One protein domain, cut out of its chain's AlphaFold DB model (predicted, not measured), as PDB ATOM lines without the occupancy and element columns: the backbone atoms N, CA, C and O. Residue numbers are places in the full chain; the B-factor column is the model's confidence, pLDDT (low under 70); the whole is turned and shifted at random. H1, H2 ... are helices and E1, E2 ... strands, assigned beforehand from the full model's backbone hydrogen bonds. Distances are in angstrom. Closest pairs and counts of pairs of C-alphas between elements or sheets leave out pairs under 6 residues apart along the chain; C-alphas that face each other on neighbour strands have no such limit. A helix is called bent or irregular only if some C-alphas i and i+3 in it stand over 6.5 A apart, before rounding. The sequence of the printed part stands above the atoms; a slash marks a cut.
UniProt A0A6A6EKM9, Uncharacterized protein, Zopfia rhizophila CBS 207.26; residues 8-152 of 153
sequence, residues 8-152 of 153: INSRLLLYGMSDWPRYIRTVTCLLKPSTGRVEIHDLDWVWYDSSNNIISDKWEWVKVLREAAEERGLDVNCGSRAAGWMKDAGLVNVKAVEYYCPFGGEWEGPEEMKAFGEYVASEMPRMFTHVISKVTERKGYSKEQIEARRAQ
ATOM      1  N   ILE A   8      86.997 117.108  83.680       97.81
ATOM      2  CA  ILE A   8      87.544 118.170  84.523       97.81
ATOM      3  C   ILE A   8      87.167 117.846  85.966       97.81
ATOM      4  O   ILE A   8      85.986 117.805  86.304       97.81
ATOM      5  N   ASN A   9      88.172 117.610  86.806       97.62
ATOM      6  CA  ASN A   9      87.988 117.325  88.224       97.62
ATOM      7  C   ASN A   9      88.447 118.523  89.063       97.62
ATOM      8  O   ASN A   9      89.563 119.016  88.891       97.62
ATOM      9  N   SER A  10      87.586 118.971  89.971       96.81
ATOM     10  CA  SER A  10      87.826 120.082  90.891       96.81
ATOM     11  C   SER A  10      87.715 119.569  92.316       96.81
ATOM     12  O   SER A  10      86.724 118.926  92.655       96.81
ATOM     13  N   ARG A  11      88.691 119.863  93.174       95.81
ATOM     14  CA  ARG A  11      88.666 119.382  94.555       95.81
ATOM     15  C   ARG A  11      89.178 120.435  95.524       95.81
ATOM     16  O   ARG A  11      90.248 120.990  95.293       95.81
ATOM     17  N   LEU A  12      88.435 120.629  96.618       93.12
ATOM     18  CA  LEU A  12      88.785 121.514  97.734       93.12
ATOM     19  C   LEU A  12      89.138 122.937  97.268       93.12
ATOM     20  O   LEU A  12      90.193 123.474  97.605       93.12
ATOM     21  N   LEU A  13      88.254 123.530  96.462       93.81
ATOM     22  CA  LEU A  13      88.375 124.911  95.995       93.81
ATOM     23  C   LEU A  13      87.670 125.909  96.926       93.81
ATOM     24  O   LEU A  13      87.819 127.120  96.717       93.81
ATOM     25  N   LEU A  14      86.948 125.443  97.960       91.06
ATOM     26  CA  LEU A  14      86.431 126.309  99.022       91.06
ATOM     27  C   LEU A  14      87.506 127.275  99.536       91.06
ATOM     28  O   LEU A  14      88.691 126.946  99.605       91.06
ATOM     29  N   TYR A  15      87.099 128.492  99.889       88.44
ATOM     30  CA  TYR A  15      87.991 129.601 100.266       88.44
ATOM     31  C   TYR A  15      88.993 130.083  99.202       88.44
ATOM     32  O   TYR A  15      89.652 131.101  99.417       88.44
ATOM     33  N   GLY A  16      89.090 129.417  98.049       88.75
ATOM     34  CA  GLY A  16      89.912 129.823  96.907       88.75
ATOM     35  C   GLY A  16      89.119 130.425  95.743       88.75
ATOM     36  O   GLY A  16      89.721 130.992  94.833       88.75
ATOM     37  N   MET A  17      87.787 130.324  95.766       91.50
ATOM     38  CA  MET A  17      86.909 130.714  94.663       91.50
ATOM     39  C   MET A  17      85.724 131.552  95.138       91.50
ATOM     40  O   MET A  17      85.012 131.163  96.061       91.50
ATOM     41  N   SER A  18      85.501 132.686  94.472       92.56
ATOM     42  CA  SER A  18      84.415 133.625  94.781       92.56
ATOM     43  C   SER A  18      83.318 133.706  93.712       92.56
ATOM     44  O   SER A  18      82.308 134.366  93.913       92.56
ATOM     45  N   ASP A  19      83.493 133.051  92.560       95.44
ATOM     46  CA  ASP A  19      82.502 133.050  91.474       95.44
ATOM     47  C   ASP A  19      82.339 131.641  90.895       95.44
ATOM     48  O   ASP A  19      82.818 131.304  89.805       95.44
ATOM     49  N   TRP A  20      81.671 130.795  91.678       96.19
ATOM     50  CA  TRP A  20      81.342 129.424  91.303       96.19
ATOM     51  C   TRP A  20      80.481 129.320  90.037       96.19
ATOM     52  O   TRP A  20      80.824 128.511  89.170       96.19
ATOM     53  N   PRO A  21      79.418 130.130  89.844       95.94
ATOM     54  CA  PRO A  21      78.639 130.079  88.612       95.94
ATOM     55  C   PRO A  21      79.487 130.348  87.367       95.94
ATOM     56  O   PRO A  21      79.350 129.650  86.361       95.94
ATOM     57  N   ARG A  22      80.389 131.341  87.407       96.94
ATOM     58  CA  ARG A  22      81.296 131.602  86.285       96.94
ATOM     59  C   ARG A  22      82.282 130.466  86.077       96.94
ATOM     60  O   ARG A  22      82.451 130.053  84.933       96.94
ATOM     61  N   TYR A  23      82.902 129.966  87.146       97.06
ATOM     62  CA  TYR A  23      83.822 128.835  87.067       97.06
ATOM     63  C   TYR A  23      83.170 127.632  86.389       97.06
ATOM     64  O   TYR A  23      83.718 127.095  85.426       97.06
ATOM     65  N   ILE A  24      81.964 127.270  86.828       97.06
ATOM     66  CA  ILE A  24      81.240 126.113  86.311       97.06
ATOM     67  C   ILE A  24      80.883 126.311  84.833       97.06
ATOM     68  O   ILE A  24      81.139 125.422  84.025       97.06
ATOM     69  N   ARG A  25      80.416 127.502  84.425       97.12
ATOM     70  CA  ARG A  25      80.220 127.817  82.993       97.12
ATOM     71  C   ARG A  25      81.512 127.686  82.185       97.12
ATOM     72  O   ARG A  25      81.489 127.175  81.067       97.12
ATOM     73  N   THR A  26      82.636 128.145  82.735       96.62
ATOM     74  CA  THR A  26      83.941 128.041  82.075       96.62
ATOM     75  C   THR A  26      84.357 126.585  81.893       96.62
ATOM     76  O   THR A  26      84.685 126.206  80.772       96.62
ATOM     77  N   VAL A  27      84.311 125.749  82.934       96.50
ATOM     78  CA  VAL A  27      84.700 124.335  82.791       96.50
ATOM     79  C   VAL A  27      83.752 123.579  81.865       96.50
ATOM     80  O   VAL A  27      84.230 122.816  81.033       96.50
ATOM     81  N   THR A  28      82.445 123.864  81.899       95.81
ATOM     82  CA  THR A  28      81.478 123.267  80.965       95.81
ATOM     83  C   THR A  28      81.817 123.585  79.504       95.81
ATOM     84  O   THR A  28      81.747 122.700  78.660       95.81
ATOM     85  N   CYS A  29      82.261 124.806  79.187       96.06
ATOM     86  CA  CYS A  29      82.683 125.190  77.830       96.06
ATOM     87  C   CYS A  29      83.968 124.467  77.360       96.06
ATOM     88  O   CYS A  29      84.182 124.220  76.169       96.06
ATOM     89  N   LEU A  30      84.838 124.096  78.299       97.00
ATOM     90  CA  LEU A  30      86.079 123.379  78.007       97.00
ATOM     91  C   LEU A  30      85.859 121.874  77.766       97.00
ATOM     92  O   LEU A  30      86.717 121.224  77.156       97.00
ATOM     93  N   LEU A  31      84.726 121.322  78.209       96.94
ATOM     94  CA  LEU A  31      84.378 119.917  78.016       96.94
ATOM     95  C   LEU A  31      84.102 119.585  76.555       96.94
ATOM     96  O   LEU A  31      83.402 120.320  75.861       96.94
ATOM     97  N   LYS A  32      84.585 118.419  76.112       96.62
ATOM     98  CA  LYS A  32      84.155 117.816  74.848       96.62
ATOM     99  C   LYS A  32      82.623 117.706  74.813       96.62
ATOM    100  O   LYS A  32      82.041 117.199  75.778       96.62
ATOM    101  N   PRO A  33      81.969 118.116  73.711       92.38
ATOM    102  CA  PRO A  33      80.523 117.994  73.579       92.38
ATOM    103  C   PRO A  33      80.051 116.549  73.766       92.38
ATOM    104  O   PRO A  33      80.687 115.613  73.284       92.38
ATOM    105  N   SER A  34      78.916 116.379  74.444       87.19
ATOM    106  CA  SER A  34      78.191 115.110  74.637       87.19
ATOM    107  C   SER A  34      78.877 114.026  75.483       87.19
ATOM    108  O   SER A  34      78.172 113.219  76.084       87.19
ATOM    109  N   THR A  35      80.210 113.977  75.555       93.62
ATOM    110  CA  THR A  35      80.952 112.943  76.305       93.62
ATOM    111  C   THR A  35      81.684 113.470  77.531       93.62
ATOM    112  O   THR A  35      81.967 112.685  78.437       93.62
ATOM    113  N   GLY A  36      81.995 114.768  77.565       96.94
ATOM    114  CA  GLY A  36      82.748 115.380  78.650       96.94
ATOM    115  C   GLY A  36      82.006 115.345  79.986       96.94
ATOM    116  O   GLY A  36      80.776 115.405  80.036       96.94
ATOM    117  N   ARG A  37      82.764 115.255  81.081       97.31
ATOM    118  CA  ARG A  37      82.238 115.193  82.450       97.31
ATOM    119  C   ARG A  37      82.954 116.180  83.363       97.31
ATOM    120  O   ARG A  37      84.149 116.420  83.214       97.31
ATOM    121  N   VAL A  38      82.223 116.715  84.335       97.50
ATOM    122  CA  VAL A  38      82.784 117.497  85.441       97.50
ATOM    123  C   VAL A  38      82.532 116.748  86.739       97.50
ATOM    124  O   VAL A  38      81.419 116.287  86.986       97.50
ATOM    125  N   GLU A  39      83.565 116.671  87.569       97.75
ATOM    126  CA  GLU A  39      83.487 116.200  88.947       97.75
ATOM    127  C   GLU A  39      83.930 117.337  89.873       97.75
ATOM    128  O   GLU A  39      84.943 117.998  89.628       97.75
ATOM    129  N   ILE A  40      83.139 117.608  90.913       97.19
ATOM    130  CA  ILE A  40      83.463 118.594  91.947       97.19
ATOM    131  C   ILE A  40      83.365 117.899  93.299       97.19
ATOM    132  O   ILE A  40      82.309 117.396  93.671       97.19
ATOM    133  N   HIS A  41      84.484 117.881  94.016       97.06
ATOM    134  CA  HIS A  41      84.631 117.325  95.353       97.06
ATOM    135  C   HIS A  41      84.949 118.466  96.312       97.06
ATOM    136  O   HIS A  41      86.114 118.807  96.536       97.06
ATOM    137  N   ASP A  42      83.905 119.078  96.854       95.38
ATOM    138  CA  ASP A  42      84.033 120.184  97.793       95.38
ATOM    139  C   ASP A  42      83.183 119.958  99.040       95.38
ATOM    140  O   ASP A  42      82.406 119.005  99.102       95.38
ATOM    141  N   LEU A  43      83.378 120.803 100.048       93.62
ATOM    142  CA  LEU A  43      82.731 120.656 101.346       93.62
ATOM    143  C   LEU A  43      81.977 121.915 101.752       93.62
ATOM    144  O   LEU A  43      82.341 123.033 101.389       93.62
ATOM    145  N   ASP A  44      80.951 121.705 102.563       93.69
ATOM    146  CA  ASP A  44      80.315 122.766 103.326       93.69
ATOM    147  C   ASP A  44      81.029 122.901 104.668       93.69
ATOM    148  O   ASP A  44      81.360 121.906 105.316       93.69
ATOM    149  N   TRP A  45      81.251 124.134 105.121       90.19
ATOM    150  CA  TRP A  45      81.851 124.383 106.432       90.19
ATOM    151  C   TRP A  45      80.808 124.343 107.547       90.19
ATOM    152  O   TRP A  45      80.496 125.339 108.210       90.19
ATOM    153  N   VAL A  46      80.234 123.153 107.702       92.50
ATOM    154  CA  VAL A  46      79.192 122.798 108.661       92.50
ATOM    155  C   VAL A  46      79.637 121.539 109.402       92.50
ATOM    156  O   VAL A  46      80.137 120.599 108.789       92.50
ATOM    157  N   TRP A  47      79.453 121.525 110.720       92.81
ATOM    158  CA  TRP A  47      79.726 120.354 111.552       92.81
ATOM    159  C   TRP A  47      78.440 119.836 112.158       92.81
ATOM    160  O   TRP A  47      77.573 120.622 112.550       92.81
ATOM    161  N   TYR A  48      78.379 118.515 112.281       93.50
ATOM    162  CA  TYR A  48      77.220 117.784 112.757       93.50
ATOM    163  C   TYR A  48      77.585 116.937 113.979       93.50
ATOM    164  O   TYR A  48      78.727 116.493 114.106       93.50
ATOM    165  N   ASP A  49      76.626 116.729 114.878       92.25
ATOM    166  CA  ASP A  49      76.721 115.672 115.889       92.25
ATOM    167  C   ASP A  49      76.309 114.302 115.315       92.25
ATOM    168  O   ASP A  49      75.916 114.176 114.154       92.25
ATOM    169  N   SER A  50      76.367 113.256 116.143       89.00
ATOM    170  CA  SER A  50      75.980 111.890 115.758       89.00
ATOM    171  C   SER A  50      74.492 111.723 115.427       89.00
ATOM    172  O   SER A  50      74.099 110.705 114.865       89.00
ATOM    173  N   SER A  51      73.658 112.708 115.769       93.00
ATOM    174  CA  SER A  51      72.232 112.760 115.429       93.00
ATOM    175  C   SER A  51      71.959 113.650 114.209       93.00
ATOM    176  O   SER A  51      70.803 113.947 113.914       93.00
ATOM    177  N   ASN A  52      73.010 114.050 113.484       91.06
ATOM    178  CA  ASN A  52      72.962 114.909 112.305       91.06
ATOM    179  C   ASN A  52      72.423 116.327 112.577       91.06
ATOM    180  O   ASN A  52      71.941 117.001 111.664       91.06
ATOM    181  N   ASN A  53      72.509 116.811 113.821       95.31
ATOM    182  CA  ASN A  53      72.194 118.203 114.135       95.31
ATOM    183  C   ASN A  53      73.402 119.090 113.846       95.31
ATOM    184  O   ASN A  53      74.526 118.744 114.206       95.31
ATOM    185  N   ILE A  54      73.169 120.272 113.272       94.69
ATOM    186  CA  ILE A  54      74.226 121.267 113.070       94.69
ATOM    187  C   ILE A  54      74.700 121.780 114.432       94.69
ATOM    188  O   ILE A  54      73.948 122.403 115.181       94.69
ATOM    189  N   ILE A  55      75.976 121.556 114.737       94.56
ATOM    190  CA  ILE A  55      76.610 122.019 115.977       94.56
ATOM    191  C   ILE A  55      77.522 123.221 115.765       94.56
ATOM    192  O   ILE A  55      77.854 123.890 116.739       94.56
ATOM    193  N   SER A  56      77.919 123.519 114.527       92.75
ATOM    194  CA  SER A  56      78.862 124.604 114.232       92.75
ATOM    195  C   SER A  56      78.286 126.007 114.406       92.75
ATOM    196  O   SER A  56      79.042 126.947 114.630       92.75
ATOM    197  N   ASP A  57      76.965 126.165 114.349       89.56
ATOM    198  CA  ASP A  57      76.315 127.484 114.387       89.56
ATOM    199  C   ASP A  57      76.461 128.186 115.742       89.56
ATOM    200  O   ASP A  57      76.365 129.409 115.833       89.56
ATOM    201  N   LYS A  58      76.734 127.431 116.813       89.62
ATOM    202  CA  LYS A  58      77.014 127.996 118.142       89.62
ATOM    203  C   LYS A  58      78.478 128.410 118.320       89.62
ATOM    204  O   LYS A  58      78.795 129.064 119.310       89.62
ATOM    205  N   TRP A  59      79.371 128.048 117.397       89.25
ATOM    206  CA  TRP A  59      80.800 128.324 117.513       89.25
ATOM    207  C   TRP A  59      81.139 129.716 116.978       89.25
ATOM    208  O   TRP A  59      81.041 129.988 115.783       89.25
ATOM    209  N   GLU A  60      81.599 130.598 117.864       84.81
ATOM    210  CA  GLU A  60      81.904 131.994 117.527       84.81
ATOM    211  C   GLU A  60      82.946 132.125 116.406       84.81
ATOM    212  O   GLU A  60      82.824 132.972 115.523       84.81
ATOM    213  N   TRP A  61      83.958 131.252 116.393       82.31
ATOM    214  CA  TRP A  61      84.982 131.272 115.349       82.31
ATOM    215  C   TRP A  61      84.424 130.925 113.961       82.31
ATOM    216  O   TRP A  61      84.925 131.459 112.976       82.31
ATOM    217  N   VAL A  62      83.382 130.085 113.865       87.88
ATOM    218  CA  VAL A  62      82.718 129.763 112.587       87.88
ATOM    219  C   VAL A  62      81.932 130.969 112.086       87.88
ATOM    220  O   VAL A  62      82.002 131.279 110.900       87.88
ATOM    221  N   LYS A  63      81.229 131.681 112.974       87.12
ATOM    222  CA  LYS A  63      80.454 132.880 112.612       87.12
ATOM    223  C   LYS A  63      81.339 133.974 112.023       87.12
ATOM    224  O   LYS A  63      81.127 134.374 110.884       87.12
ATOM    225  N   VAL A  64      82.383 134.373 112.755       84.62
ATOM    226  CA  VAL A  64      83.351 135.402 112.318       84.62
ATOM    227  C   VAL A  64      83.916 135.087 110.937       84.62
ATOM    228  O   VAL A  64      84.125 135.957 110.092       84.62
ATOM    229  N   LEU A  65      84.199 133.813 110.730       86.38
ATOM    230  CA  LEU A  65      84.831 133.311 109.539       86.38
ATOM    231  C   LEU A  65      83.878 133.255 108.346       86.38
ATOM    232  O   LEU A  65      84.290 133.644 107.258       86.38
ATOM    233  N   ARG A  66      82.616 132.860 108.553       88.94
ATOM    234  CA  ARG A  66      81.556 132.953 107.538       88.94
ATOM    235  C   ARG A  66      81.319 134.396 107.117       88.94
ATOM    236  O   ARG A  66      81.362 134.677 105.928       88.94
ATOM    237  N   GLU A  67      81.194 135.314 108.070       88.62
ATOM    238  CA  GLU A  67      81.036 136.741 107.768       88.62
ATOM    239  C   GLU A  67      82.213 137.281 106.940       88.62
ATOM    240  O   GLU A  67      82.027 137.949 105.926       88.62
ATOM    241  N   ALA A  68      83.449 136.965 107.338       88.56
ATOM    242  CA  ALA A  68      84.638 137.386 106.598       88.56
ATOM    243  C   ALA A  68      84.754 136.713 105.214       88.56
ATOM    244  O   ALA A  68      85.329 137.292 104.289       88.56
ATOM    245  N   ALA A  69      84.226 135.496 105.056       90.25
ATOM    246  CA  ALA A  69      84.140 134.805 103.774       90.25
ATOM    247  C   ALA A  69      83.142 135.503 102.839       90.25
ATOM    248  O   ALA A  69      83.490 135.825 101.702       90.25
ATOM    249  N   GLU A  70      81.943 135.795 103.340       89.69
ATOM    250  CA  GLU A  70      80.861 136.454 102.606       89.69
ATOM    251  C   GLU A  70      81.272 137.848 102.115       89.69
ATOM    252  O   GLU A  70      81.076 138.170 100.944       89.69
ATOM    253  N   GLU A  71      81.954 138.640 102.948       89.62
ATOM    254  CA  GLU A  71      82.517 139.946 102.559       89.62
ATOM    255  C   GLU A  71      83.519 139.853 101.394       89.62
ATOM    256  O   GLU A  71      83.743 140.820 100.661       89.62
ATOM    257  N   ARG A  72      84.136 138.683 101.204       89.12
ATOM    258  CA  ARG A  72      85.067 138.397 100.105       89.12
ATOM    259  C   ARG A  72      84.393 137.715  98.914       89.12
ATOM    260  O   ARG A  72      85.086 137.377  97.953       89.12
ATOM    261  N   GLY A  73      83.080 137.501  98.976       90.75
ATOM    262  CA  GLY A  73      82.312 136.752  97.987       90.75
ATOM    263  C   GLY A  73      82.608 135.251  97.988       90.75
ATOM    264  O   GLY A  73      82.352 134.588  96.990       90.75
ATOM    265  N   LEU A  74      83.199 134.710  99.056       93.19
ATOM    266  CA  LEU A  74      83.471 133.280  99.183       93.19
ATOM    267  C   LEU A  74      82.217 132.569  99.700       93.19
ATOM    268  O   LEU A  74      81.607 133.008 100.672       93.19
ATOM    269  N   ASP A  75      81.860 131.452  99.068       92.06
ATOM    270  CA  ASP A  75      80.705 130.644  99.463       92.06
ATOM    271  C   ASP A  75      81.151 129.476 100.353       92.06
ATOM    272  O   ASP A  75      81.860 128.575  99.903       92.06
ATOM    273  N   VAL A  76      80.744 129.503 101.623       90.81
ATOM    274  CA  VAL A  76      81.089 128.477 102.624       90.81
ATOM    275  C   VAL A  76      80.215 127.221 102.531       90.81
ATOM    276  O   VAL A  76      80.442 126.257 103.263       90.81
ATOM    277  N   ASN A  77      79.222 127.244 101.641       93.12
ATOM    278  CA  ASN A  77      78.292 126.164 101.334       93.12
ATOM    279  C   ASN A  77      78.441 125.699  99.875       93.12
ATOM    280  O   ASN A  77      77.477 125.281  99.228       93.12
ATOM    281  N   CYS A  78      79.645 125.824  99.310       94.62
ATOM    282  CA  CYS A  78      79.875 125.498  97.911       94.62
ATOM    283  C   CYS A  78      79.704 124.010  97.588       94.62
ATOM    284  O   CYS A  78      79.330 123.689  96.459       94.62
ATOM    285  N   GLY A  79      79.935 123.110  98.549       95.12
ATOM    286  CA  GLY A  79      79.768 121.670  98.354       95.12
ATOM    287  C   GLY A  79      78.320 121.307  98.031       95.12
ATOM    288  O   GLY A  79      78.045 120.706  96.992       95.12
ATOM    289  N   SER A  80      77.376 121.743  98.867       95.50
ATOM    290  CA  SER A  80      75.943 121.477  98.681       95.50
ATOM    291  C   SER A  80      75.341 122.239  97.494       95.50
ATOM    292  O   SER A  80      74.416 121.752  96.837       95.50
ATOM    293  N   ARG A  81      75.886 123.417  97.159       96.44
ATOM    294  CA  ARG A  81      75.404 124.256  96.046       96.44
ATOM    295  C   ARG A  81      75.943 123.852  94.673       96.44
ATOM    296  O   ARG A  81      75.297 124.161  93.668       96.44
ATOM    297  N   ALA A  82      77.060 123.122  94.606       96.50
ATOM    298  CA  ALA A  82      77.718 122.744  93.352       96.50
ATOM    299  C   ALA A  82      76.767 122.099  92.337       96.50
ATOM    300  O   ALA A  82      76.757 122.476  91.165       96.50
ATOM    301  N   ALA A  83      75.913 121.174  92.785       97.62
ATOM    302  CA  ALA A  83      74.958 120.499  91.910       97.62
ATOM    303  C   ALA A  83      73.926 121.458  91.289       97.62
ATOM    304  O   ALA A  83      73.496 121.236  90.157       97.62
ATOM    305  N   GLY A  84      73.527 122.512  92.006       97.88
ATOM    306  CA  GLY A  84      72.647 123.557  91.479       97.88
ATOM    307  C   GLY A  84      73.335 124.332  90.360       97.88
ATOM    308  O   GLY A  84      72.856 124.343  89.231       97.88
ATOM    309  N   TRP A  85      74.532 124.851  90.635       97.75
ATOM    310  CA  TRP A  85      75.310 125.597  89.644       97.75
ATOM    311  C   TRP A  85      75.663 124.773  88.399       97.75
ATOM    312  O   TRP A  85      75.696 125.311  87.293       97.75
ATOM    313  N   MET A  86      75.908 123.467  88.549       97.88
ATOM    314  CA  MET A  86      76.102 122.560  87.414       97.88
ATOM    315  C   MET A  86      74.869 122.500  86.510       97.88
ATOM    316  O   MET A  86      75.000 122.614  85.290       97.88
ATOM    317  N   LYS A  87      73.677 122.345  87.097       98.12
ATOM    318  CA  LYS A  87      72.411 122.321  86.349       98.12
ATOM    319  C   LYS A  87      72.160 123.656  85.652       98.12
ATOM    320  O   LYS A  87      71.833 123.664  84.470       98.12
ATOM    321  N   ASP A  88      72.398 124.766  86.348       98.19
ATOM    322  CA  ASP A  88      72.249 126.118  85.796       98.19
ATOM    323  C   ASP A  88      73.195 126.372  84.611       98.19
ATOM    324  O   ASP A  88      72.874 127.128  83.695       98.19
ATOM    325  N   ALA A  89      74.358 125.714  84.593       96.75
ATOM    326  CA  ALA A  89      75.309 125.757  83.485       96.75
ATOM    327  C   ALA A  89      74.969 124.799  82.324       96.75
ATOM    328  O   ALA A  89      75.747 124.703  81.374       96.75
ATOM    329  N   GLY A  90      73.839 124.087  82.384       95.88
ATOM    330  CA  GLY A  90      73.378 123.176  81.334       95.88
ATOM    331  C   GLY A  90      73.986 121.773  81.384       95.88
ATOM    332  O   GLY A  90      73.817 121.008  80.434       95.88
ATOM    333  N   LEU A  91      74.680 121.404  82.469       96.12
ATOM    334  CA  LEU A  91      75.112 120.020  82.662       96.12
ATOM    335  C   LEU A  91      73.897 119.129  82.936       96.12
ATOM    336  O   LEU A  91      72.996 119.465  83.706       96.12
ATOM    337  N   VAL A  92      73.901 117.954  82.315       95.81
ATOM    338  CA  VAL A  92      72.859 116.933  82.462       95.81
ATOM    339  C   VAL A  92      73.360 115.777  83.326       95.81
ATOM    340  O   VAL A  92      74.561 115.614  83.520       95.81
ATOM    341  N   ASN A  93      72.442 114.947  83.835       96.25
ATOM    342  CA  ASN A  93      72.765 113.788  84.683       96.25
ATOM    343  C   ASN A  93      73.566 114.137  85.954       96.25
ATOM    344  O   ASN A  93      74.353 113.323  86.438       96.25
ATOM    345  N   VAL A  94      73.358 115.337  86.501       97.81
ATOM    346  CA  VAL A  94      74.036 115.801  87.716       97.81
ATOM    347  C   VAL A  94      73.619 114.942  88.912       97.81
ATOM    348  O   VAL A  94      72.433 114.864  89.242       97.81
ATOM    349  N   LYS A  95      74.603 114.329  89.575       97.38
ATOM    350  CA  LYS A  95      74.437 113.559  90.813       97.38
ATOM    351  C   LYS A  95      75.237 114.220  91.930       97.38
ATOM    352  O   LYS A  95      76.397 114.558  91.723       97.38
ATOM    353  N   ALA A  96      74.617 114.369  93.094       97.06
ATOM    354  CA  ALA A  96      75.285 114.780  94.323       97.06
ATOM    355  C   ALA A  96      75.396 113.563  95.244       97.06
ATOM    356  O   ALA A  96      74.439 112.795  95.367       97.06
ATOM    357  N   VAL A  97      76.567 113.377  95.846       96.50
ATOM    358  CA  VAL A  97      76.833 112.321  96.824       96.50
ATOM    359  C   VAL A  97      77.503 112.973  98.020       96.50
ATOM    360  O   VAL A  97      78.506 113.668  97.865       96.50
ATOM    361  N   GLU A  98      76.937 112.750  99.197       94.19
ATOM    362  CA  GLU A  98      77.498 113.210 100.460       94.19
ATOM    363  C   GLU A  98      78.374 112.109 101.059       94.19
ATOM    364  O   GLU A  98      78.021 110.928 101.030       94.19
ATOM    365  N   TYR A  99      79.528 112.503 101.593       92.69
ATOM    366  CA  TYR A  99      80.472 111.597 102.235       92.69
ATOM    367  C   TYR A  99      80.630 111.975 103.700       92.69
ATOM    368  O   TYR A  99      80.841 113.141 104.032       92.69
ATOM    369  N   TYR A 100      80.575 110.968 104.566       91.38
ATOM    370  CA  TYR A 100      80.867 111.136 105.979       91.38
ATOM    371  C   TYR A 100      82.365 111.403 106.190       91.38
ATOM    372  O   TYR A 100      83.212 110.695 105.645       91.38
ATOM    373  N   CYS A 101      82.686 112.434 106.973       91.94
ATOM    374  CA  CYS A 101      84.052 112.816 107.319       91.94
ATOM    375  C   CYS A 101      84.171 112.937 108.849       91.94
ATOM    376  O   CYS A 101      83.701 113.933 109.407       91.94
ATOM    377  N   PRO A 102      84.757 111.942 109.542       93.19
ATOM    378  CA  PRO A 102      84.873 111.963 110.994       93.19
ATOM    379  C   PRO A 102      85.860 113.034 111.466       93.19
ATOM    380  O   PRO A 102      86.980 113.132 110.971       93.19
ATOM    381  N   PHE A 103      85.465 113.810 112.478       90.88
ATOM    382  CA  PHE A 103      86.307 114.819 113.139       90.88
ATOM    383  C   PHE A 103      86.851 114.329 114.490       90.88
ATOM    384  O   PHE A 103      86.818 115.038 115.495       90.88
ATOM    385  N   GLY A 104      87.338 113.092 114.500       91.25
ATOM    386  CA  GLY A 104      87.880 112.379 115.656       91.25
ATOM    387  C   GLY A 104      87.586 110.889 115.536       91.25
ATOM    388  O   GLY A 104      86.591 110.505 114.930       91.25
ATOM    389  N   GLY A 105      88.501 110.053 116.027       90.44
ATOM    390  CA  GLY A 105      88.411 108.602 115.845       90.44
ATOM    391  C   GLY A 105      87.775 107.847 117.008       90.44
ATOM    392  O   GLY A 105      87.391 106.697 116.839       90.44
ATOM    393  N   GLU A 106      87.642 108.463 118.187       91.62
ATOM    394  CA  GLU A 106      87.222 107.769 119.419       91.62
ATOM    395  C   GLU A 106      85.821 107.141 119.331       91.62
ATOM    396  O   GLU A 106      85.519 106.195 120.055       91.62
ATOM    397  N   TRP A 107      84.974 107.658 118.443       88.69
ATOM    398  CA  TRP A 107      83.593 107.224 118.230       88.69
ATOM    399  C   TRP A 107      83.395 106.424 116.935       88.69
ATOM    400  O   TRP A 107      82.266 106.053 116.614       88.69
ATOM    401  N   GLU A 108      84.467 106.135 116.199       94.12
ATOM    402  CA  GLU A 108      84.403 105.377 114.952       94.12
ATOM    403  C   GLU A 108      84.571 103.876 115.202       94.12
ATOM    404  O   GLU A 108      85.461 103.437 115.929       94.12
ATOM    405  N   GLY A 109      83.706 103.072 114.579       91.69
ATOM    406  CA  GLY A 109      83.762 101.611 114.686       91.69
ATOM    407  C   GLY A 109      84.868 100.986 113.827       91.69
ATOM    408  O   GLY A 109      85.701 100.249 114.355       91.69
ATOM    409  N   PRO A 110      84.888 101.229 112.501       94.81
ATOM    410  CA  PRO A 110      85.926 100.693 111.624       94.81
ATOM    411  C   PRO A 110      87.297 101.313 111.917       94.81
ATOM    412  O   PRO A 110      87.420 102.534 111.980       94.81
ATOM    413  N   GLU A 111      88.341 100.483 111.997       94.75
ATOM    414  CA  GLU A 111      89.711 100.935 112.302       94.75
ATOM    415  C   GLU A 111      90.215 101.999 111.310       94.75
ATOM    416  O   GLU A 111      90.854 102.973 111.697       94.75
ATOM    417  N   GLU A 112      89.858 101.870 110.028       94.81
ATOM    418  CA  GLU A 112      90.199 102.864 109.003       94.81
ATOM    419  C   GLU A 112      89.536 104.225 109.266       94.81
ATOM    420  O   GLU A 112      90.173 105.264 109.094       94.81
ATOM    421  N   MET A 113      88.279 104.234 109.722       95.12
ATOM    422  CA  MET A 113      87.563 105.470 110.058       95.12
ATOM    423  C   MET A 113      88.090 106.086 111.347       95.12
ATOM    424  O   MET A 113      88.208 107.307 111.426       95.12
ATOM    425  N   LYS A 114      88.491 105.260 112.317       95.94
ATOM    426  CA  LYS A 114      89.166 105.718 113.530       95.94
ATOM    427  C   LYS A 114      90.483 106.422 113.205       95.94
ATOM    428  O   LYS A 114      90.663 107.577 113.589       95.94
ATOM    429  N   ALA A 115      91.356 105.778 112.428       95.81
ATOM    430  CA  ALA A 115      92.622 106.368 112.003       95.81
ATOM    431  C   ALA A 115      92.411 107.654 111.181       95.81
ATOM    432  O   ALA A 115      93.110 108.650 111.380       95.81
ATOM    433  N   PHE A 116      91.416 107.665 110.286       95.31
ATOM    434  CA  PHE A 116      91.072 108.862 109.521       95.31
ATOM    435  C   PHE A 116      90.552 109.989 110.422       95.31
ATOM    436  O   PHE A 116      91.003 111.125 110.294       95.31
ATOM    437  N   GLY A 117      89.673 109.689 111.377       95.69
ATOM    438  CA  GLY A 117      89.153 110.660 112.334       95.69
ATOM    439  C   GLY A 117      90.243 111.259 113.224       95.69
ATOM    440  O   GLY A 117      90.269 112.472 113.427       95.69
ATOM    441  N   GLU A 118      91.183 110.447 113.716       94.88
ATOM    442  CA  GLU A 118      92.354 110.915 114.474       94.88
ATOM    443  C   GLU A 118      93.246 111.839 113.629       94.88
ATOM    444  O   GLU A 118      93.662 112.913 114.082       94.88
ATOM    445  N   TYR A 119      93.479 111.475 112.365       94.81
ATOM    446  CA  TYR A 119      94.202 112.323 111.421       94.81
ATOM    447  C   TYR A 119      93.494 113.671 111.214       94.81
ATOM    448  O   TYR A 119      94.104 114.729 111.381       94.81
ATOM    449  N   VAL A 120      92.191 113.663 110.928       92.94
ATOM    450  CA  VAL A 120      91.391 114.884 110.744       92.94
ATOM    451  C   VAL A 120      91.420 115.753 112.007       92.94
ATOM    452  O   VAL A 120      91.663 116.958 111.916       92.94
ATOM    453  N   ALA A 121      91.243 115.164 113.192       90.50
ATOM    454  CA  ALA A 121      91.259 115.883 114.466       90.50
ATOM    455  C   ALA A 121      92.614 116.548 114.777       90.50
ATOM    456  O   ALA A 121      92.647 117.595 115.430       90.50
ATOM    457  N   SER A 122      93.721 115.973 114.298       90.25
ATOM    458  CA  SER A 122      95.071 116.520 114.490       90.25
ATOM    459  C   SER A 122      95.450 117.597 113.465       90.25
ATOM    460  O   SER A 122      96.014 118.629 113.843       90.25
ATOM    461  N   GLU A 123      95.107 117.416 112.187       89.94
ATOM    462  CA  GLU A 123      95.558 118.308 111.110       89.94
ATOM    463  C   GLU A 123      94.584 119.451 110.800       89.94
ATOM    464  O   GLU A 123      95.015 120.586 110.556       89.94
ATOM    465  N   MET A 124      93.268 119.218 110.860       87.50
ATOM    466  CA  MET A 124      92.284 120.256 110.524       87.50
ATOM    467  C   MET A 124      92.414 121.527 111.380       87.50
ATOM    468  O   MET A 124      92.359 122.616 110.805       87.50
ATOM    469  N   PRO A 125      92.675 121.471 112.705       85.00
ATOM    470  CA  PRO A 125      92.884 122.683 113.499       85.00
ATOM    471  C   PRO A 125      94.040 123.560 112.994       85.00
ATOM    472  O   PRO A 125      93.955 124.794 113.027       85.00
ATOM    473  N   ARG A 126      95.120 122.950 112.484       84.44
ATOM    474  CA  ARG A 126      96.253 123.685 111.900       84.44
ATOM    475  C   ARG A 126      95.819 124.395 110.624       84.44
ATOM    476  O   ARG A 126      96.046 125.598 110.490       84.44
ATOM    477  N   MET A 127      95.113 123.686 109.746       85.50
ATOM    478  CA  MET A 127      94.564 124.256 108.516       85.50
ATOM    479  C   MET A 127      93.579 125.399 108.803       85.50
ATOM    480  O   MET A 127      93.711 126.471 108.213       85.50
ATOM    481  N   PHE A 128      92.683 125.250 109.784       83.31
ATOM    482  CA  PHE A 128      91.755 126.314 110.186       83.31
ATOM    483  C   PHE A 128      92.482 127.569 110.651       83.31
ATOM    484  O   PHE A 128      92.030 128.671 110.378       83.31
ATOM    485  N   THR A 129      93.638 127.435 111.303       77.56
ATOM    486  CA  THR A 129      94.474 128.589 111.690       77.56
ATOM    487  C   THR A 129      94.894 129.413 110.501       77.56
ATOM    488  O   THR A 129      94.745 130.634 110.500       77.56
ATOM    489  N   HIS A 130      95.383 128.731 109.478       83.50
ATOM    490  CA  HIS A 130      95.836 129.383 108.269       83.50
ATOM    491  C   HIS A 130      94.679 130.018 107.502       83.50
ATOM    492  O   HIS A 130      94.783 131.174 107.092       83.50
ATOM    493  N   VAL A 131      93.566 129.292 107.347       84.75
ATOM    494  CA  VAL A 131      92.391 129.800 106.627       84.75
ATOM    495  C   VAL A 131      91.774 130.979 107.367       84.75
ATOM    496  O   VAL A 131      91.580 132.016 106.747       84.75
ATOM    497  N   ILE A 132      91.543 130.878 108.681       82.94
ATOM    498  CA  ILE A 132      90.980 131.976 109.477       82.94
ATOM    499  C   ILE A 132      91.858 133.212 109.351       82.94
ATOM    500  O   ILE A 132      91.359 134.244 108.928       82.94
ATOM    501  N   SER A 133      93.161 133.090 109.625       81.75
ATOM    502  CA  SER A 133      94.108 134.208 109.530       81.75
ATOM    503  C   SER A 133      94.044 134.900 108.164       81.75
ATOM    504  O   SER A 133      93.908 136.117 108.081       81.75
ATOM    505  N   LYS A 134      94.064 134.123 107.072       84.06
ATOM    506  CA  LYS A 134      93.999 134.672 105.713       84.06
ATOM    507  C   LYS A 134      92.652 135.276 105.363       84.06
ATOM    508  O   LYS A 134      92.609 136.255 104.624       84.06
ATOM    509  N   VAL A 135      91.555 134.661 105.795       84.31
ATOM    510  CA  VAL A 135      90.198 135.111 105.468       84.31
ATOM    511  C   VAL A 135      89.879 136.395 106.223       84.31
ATOM    512  O   VAL A 135      89.349 137.327 105.618       84.31
ATOM    513  N   THR A 136      90.294 136.483 107.488       80.06
ATOM    514  CA  THR A 136      89.984 137.594 108.392       80.06
ATOM    515  C   THR A 136      91.028 138.714 108.420       80.06
ATOM    516  O   THR A 136      90.794 139.721 109.083       80.06
ATOM    517  N   GLU A 137      92.134 138.605 107.674       78.38
ATOM    518  CA  GLU A 137      93.224 139.599 107.623       78.38
ATOM    519  C   GLU A 137      92.720 141.044 107.431       78.38
ATOM    520  O   GLU A 137      93.190 141.970 108.090       78.38
ATOM    521  N   ARG A 138      91.697 141.244 106.587       69.75
ATOM    522  CA  ARG A 138      91.106 142.569 106.314       69.75
ATOM    523  C   ARG A 138      90.254 143.137 107.453       69.75
ATOM    524  O   ARG A 138      90.012 144.339 107.460       69.75
ATOM    525  N   LYS A 139      89.812 142.309 108.406       65.06
ATOM    526  CA  LYS A 139      89.044 142.745 109.584       65.06
ATOM    527  C   LYS A 139      89.933 143.270 110.717       65.06
ATOM    528  O   LYS A 139      89.410 143.799 111.692       65.06
ATOM    529  N   GLY A 140      91.260 143.142 110.606       60.50
ATOM    530  CA  GLY A 140      92.198 143.654 111.610       60.50
ATOM    531  C   GLY A 140      92.147 142.927 112.957       60.50
ATOM    532  O   GLY A 140      92.605 143.478 113.955       60.50
ATOM    533  N   TYR A 141      91.594 141.707 113.011       63.16
ATOM    534  CA  TYR A 141      91.631 140.908 114.235       63.16
ATOM    535  C   TYR A 141      93.076 140.578 114.610       63.16
ATOM    536  O   TYR A 141      93.858 140.126 113.769       63.16
ATOM    537  N   SER A 142      93.424 140.770 115.882       57.81
ATOM    538  CA  SER A 142      94.735 140.365 116.381       57.81
ATOM    539  C   SER A 142      94.827 138.836 116.464       57.81
ATOM    540  O   SER A 142      93.816 138.139 116.623       57.81
ATOM    541  N   LYS A 143      96.047 138.289 116.377       59.62
ATOM    542  CA  LYS A 143      96.277 136.844 116.549       59.62
ATOM    543  C   LYS A 143      95.740 136.351 117.897       59.62
ATOM    544  O   LYS A 143      95.132 135.286 117.941       59.62
ATOM    545  N   GLU A 144      95.856 137.159 118.954       58.03
ATOM    546  CA  GLU A 144      95.344 136.827 120.287       58.03
ATOM    547  C   GLU A 144      93.811 136.752 120.329       58.03
ATOM    548  O   GLU A 144      93.261 135.913 121.035       58.03
ATOM    549  N   GLN A 145      93.092 137.577 119.559       61.06
ATOM    550  CA  GLN A 145      91.625 137.516 119.485       61.06
ATOM    551  C   GLN A 145      91.140 136.256 118.763       61.06
ATOM    552  O   GLN A 145      90.124 135.672 119.147       61.06
ATOM    553  N   ILE A 146      91.876 135.826 117.734       61.44
ATOM    554  CA  ILE A 146      91.610 134.572 117.025       61.44
ATOM    555  C   ILE A 146      91.909 133.380 117.945       61.44
ATOM    556  O   ILE A 146      91.130 132.431 117.979       61.44
ATOM    557  N   GLU A 147      92.992 133.433 118.723       61.78
ATOM    558  CA  GLU A 147      93.384 132.364 119.647       61.78
ATOM    559  C   GLU A 147      92.494 132.269 120.892       61.78
ATOM    560  O   GLU A 147      92.052 131.174 121.239       61.78
ATOM    561  N   ALA A 148      92.134 133.388 121.521       60.44
ATOM    562  CA  ALA A 148      91.263 133.406 122.699       60.44
ATOM    563  C   ALA A 148      89.865 132.832 122.406       60.44
ATOM    564  O   ALA A 148      89.262 132.177 123.255       60.44
ATOM    565  N   ARG A 149      89.365 133.014 121.178       61.38
ATOM    566  CA  ARG A 149      88.074 132.467 120.732       61.38
ATOM    567  C   ARG A 149      88.129 130.969 120.394       61.38
ATOM    568  O   ARG A 149      87.079 130.347 120.269       61.38
ATOM    569  N   ARG A 150      89.325 130.367 120.285       57.84
ATOM    570  CA  ARG A 150      89.508 128.912 120.076       57.84
ATOM    571  C   ARG A 150      89.386 128.088 121.343       57.84
ATOM    572  O   ARG A 150      89.086 126.904 121.250       57.84
ATOM    573  N   ALA A 151      89.646 128.688 122.503       54.75
ATOM    574  CA  ALA A 151      89.615 127.983 123.781       54.75
ATOM    575  C   ALA A 151      88.192 127.570 124.211       54.75
ATOM    576  O   ALA A 151      88.045 126.807 125.157       54.75
ATOM    577  N   GLN A 152      87.153 128.035 123.508       50.41
ATOM    578  CA  GLN A 152      85.744 127.731 123.781       50.41
ATOM    579  C   GLN A 152      85.274 126.414 123.127       50.41
ATOM    580  O   GLN A 152      84.183 126.371 122.560       50.41
TER     581      GLN A 152
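Overview. This is residues 8 to 152 of the 153 residues of an uncharacterized protein of Zopfia rhizophila CBS 207.26 (UniProt A0A6A6EKM9). Two parts make a flat model: at one end helices H1 and H3 pack on a small sheet of two strands, E1 and E2, and at the other end the long helix H4 runs crosswise, with H2 packed on its last residues and H5 folded back near it. Long stretches without a named element, residues 42 to 59 and 89 to 110, join the two parts. The printed part has 145 residues, with five named helices and two named strands in the order E1 H1 E2 H2 H3 H4 H5; the sheet, E1 next to E2, is parallel, and the class is mostly helix. It is only just compact, close to loose, with a radius of gyration of the C-alphas of 17.4 A and spans of 52 by 43 by 23 A.

Along the chain. E1, residues 8 to 11, begins at C-alpha 8 (87.544, 118.170, 84.523). H1 is residues 20 to 30, 15.4 A long, and E2 is residues 37 to 41, 13.3 A. H2 is residues 60 to 70, 15.6 A, and H3 residues 78 to 88, 14.3 A. H4, residues 111 to 139, runs 41.9 A from C-alpha 111 (89.711, 100.935, 112.302). H5, residues 143 to 148, ends at C-alpha 148 (91.263, 133.406, 122.699).

Arrangement. E1 and E2 are parallel, with N 10 and O 39 2.8 A apart, within hydrogen-bond range. E1, H1 and E2 form a strand-helix-strand unit, two parallel neighbour strands with a helix between, whose crossover is right-handed. H1 and H3 touch at a steep tilt of 53 degrees, closest at the C-alphas of Pro 21 and Trp 85, 5.7 A. The closest C-alphas of E2 and H3 are His 41 and Gly 79, 7.2 A. H4 touches H2 with residues 132 to 139 alone, closest at the C-alphas of Thr 136 and Ala 68, 5.6 A. H5 is close to H4 but not clearly touching, with Ser 133 and Lys 143 as the closest C-alphas, 7.8 A. H3 is apart from H4. H4 has a kink of 36 degrees near residue 125 and is irregular, C-alphas 135 and 138 being 7.6 A apart; H3 is only just irregular, 6.9 A from C-alpha 80 to 83. O i to N i+4 pairs are within hydrogen-bond range throughout H1, H2 and H5, in 5 of 7 in H3 and in 21 of 25 in H4.

Size, cuts and confidence. The C-alphas farthest apart, Ser 34 and Glu 144, are 53.4 A apart. The printed part has no cut; the links E2 to H2 and H3 to H4 are long. Mean pLDDT of the printed part is 89.1, and residues 138 to 152 are under 70.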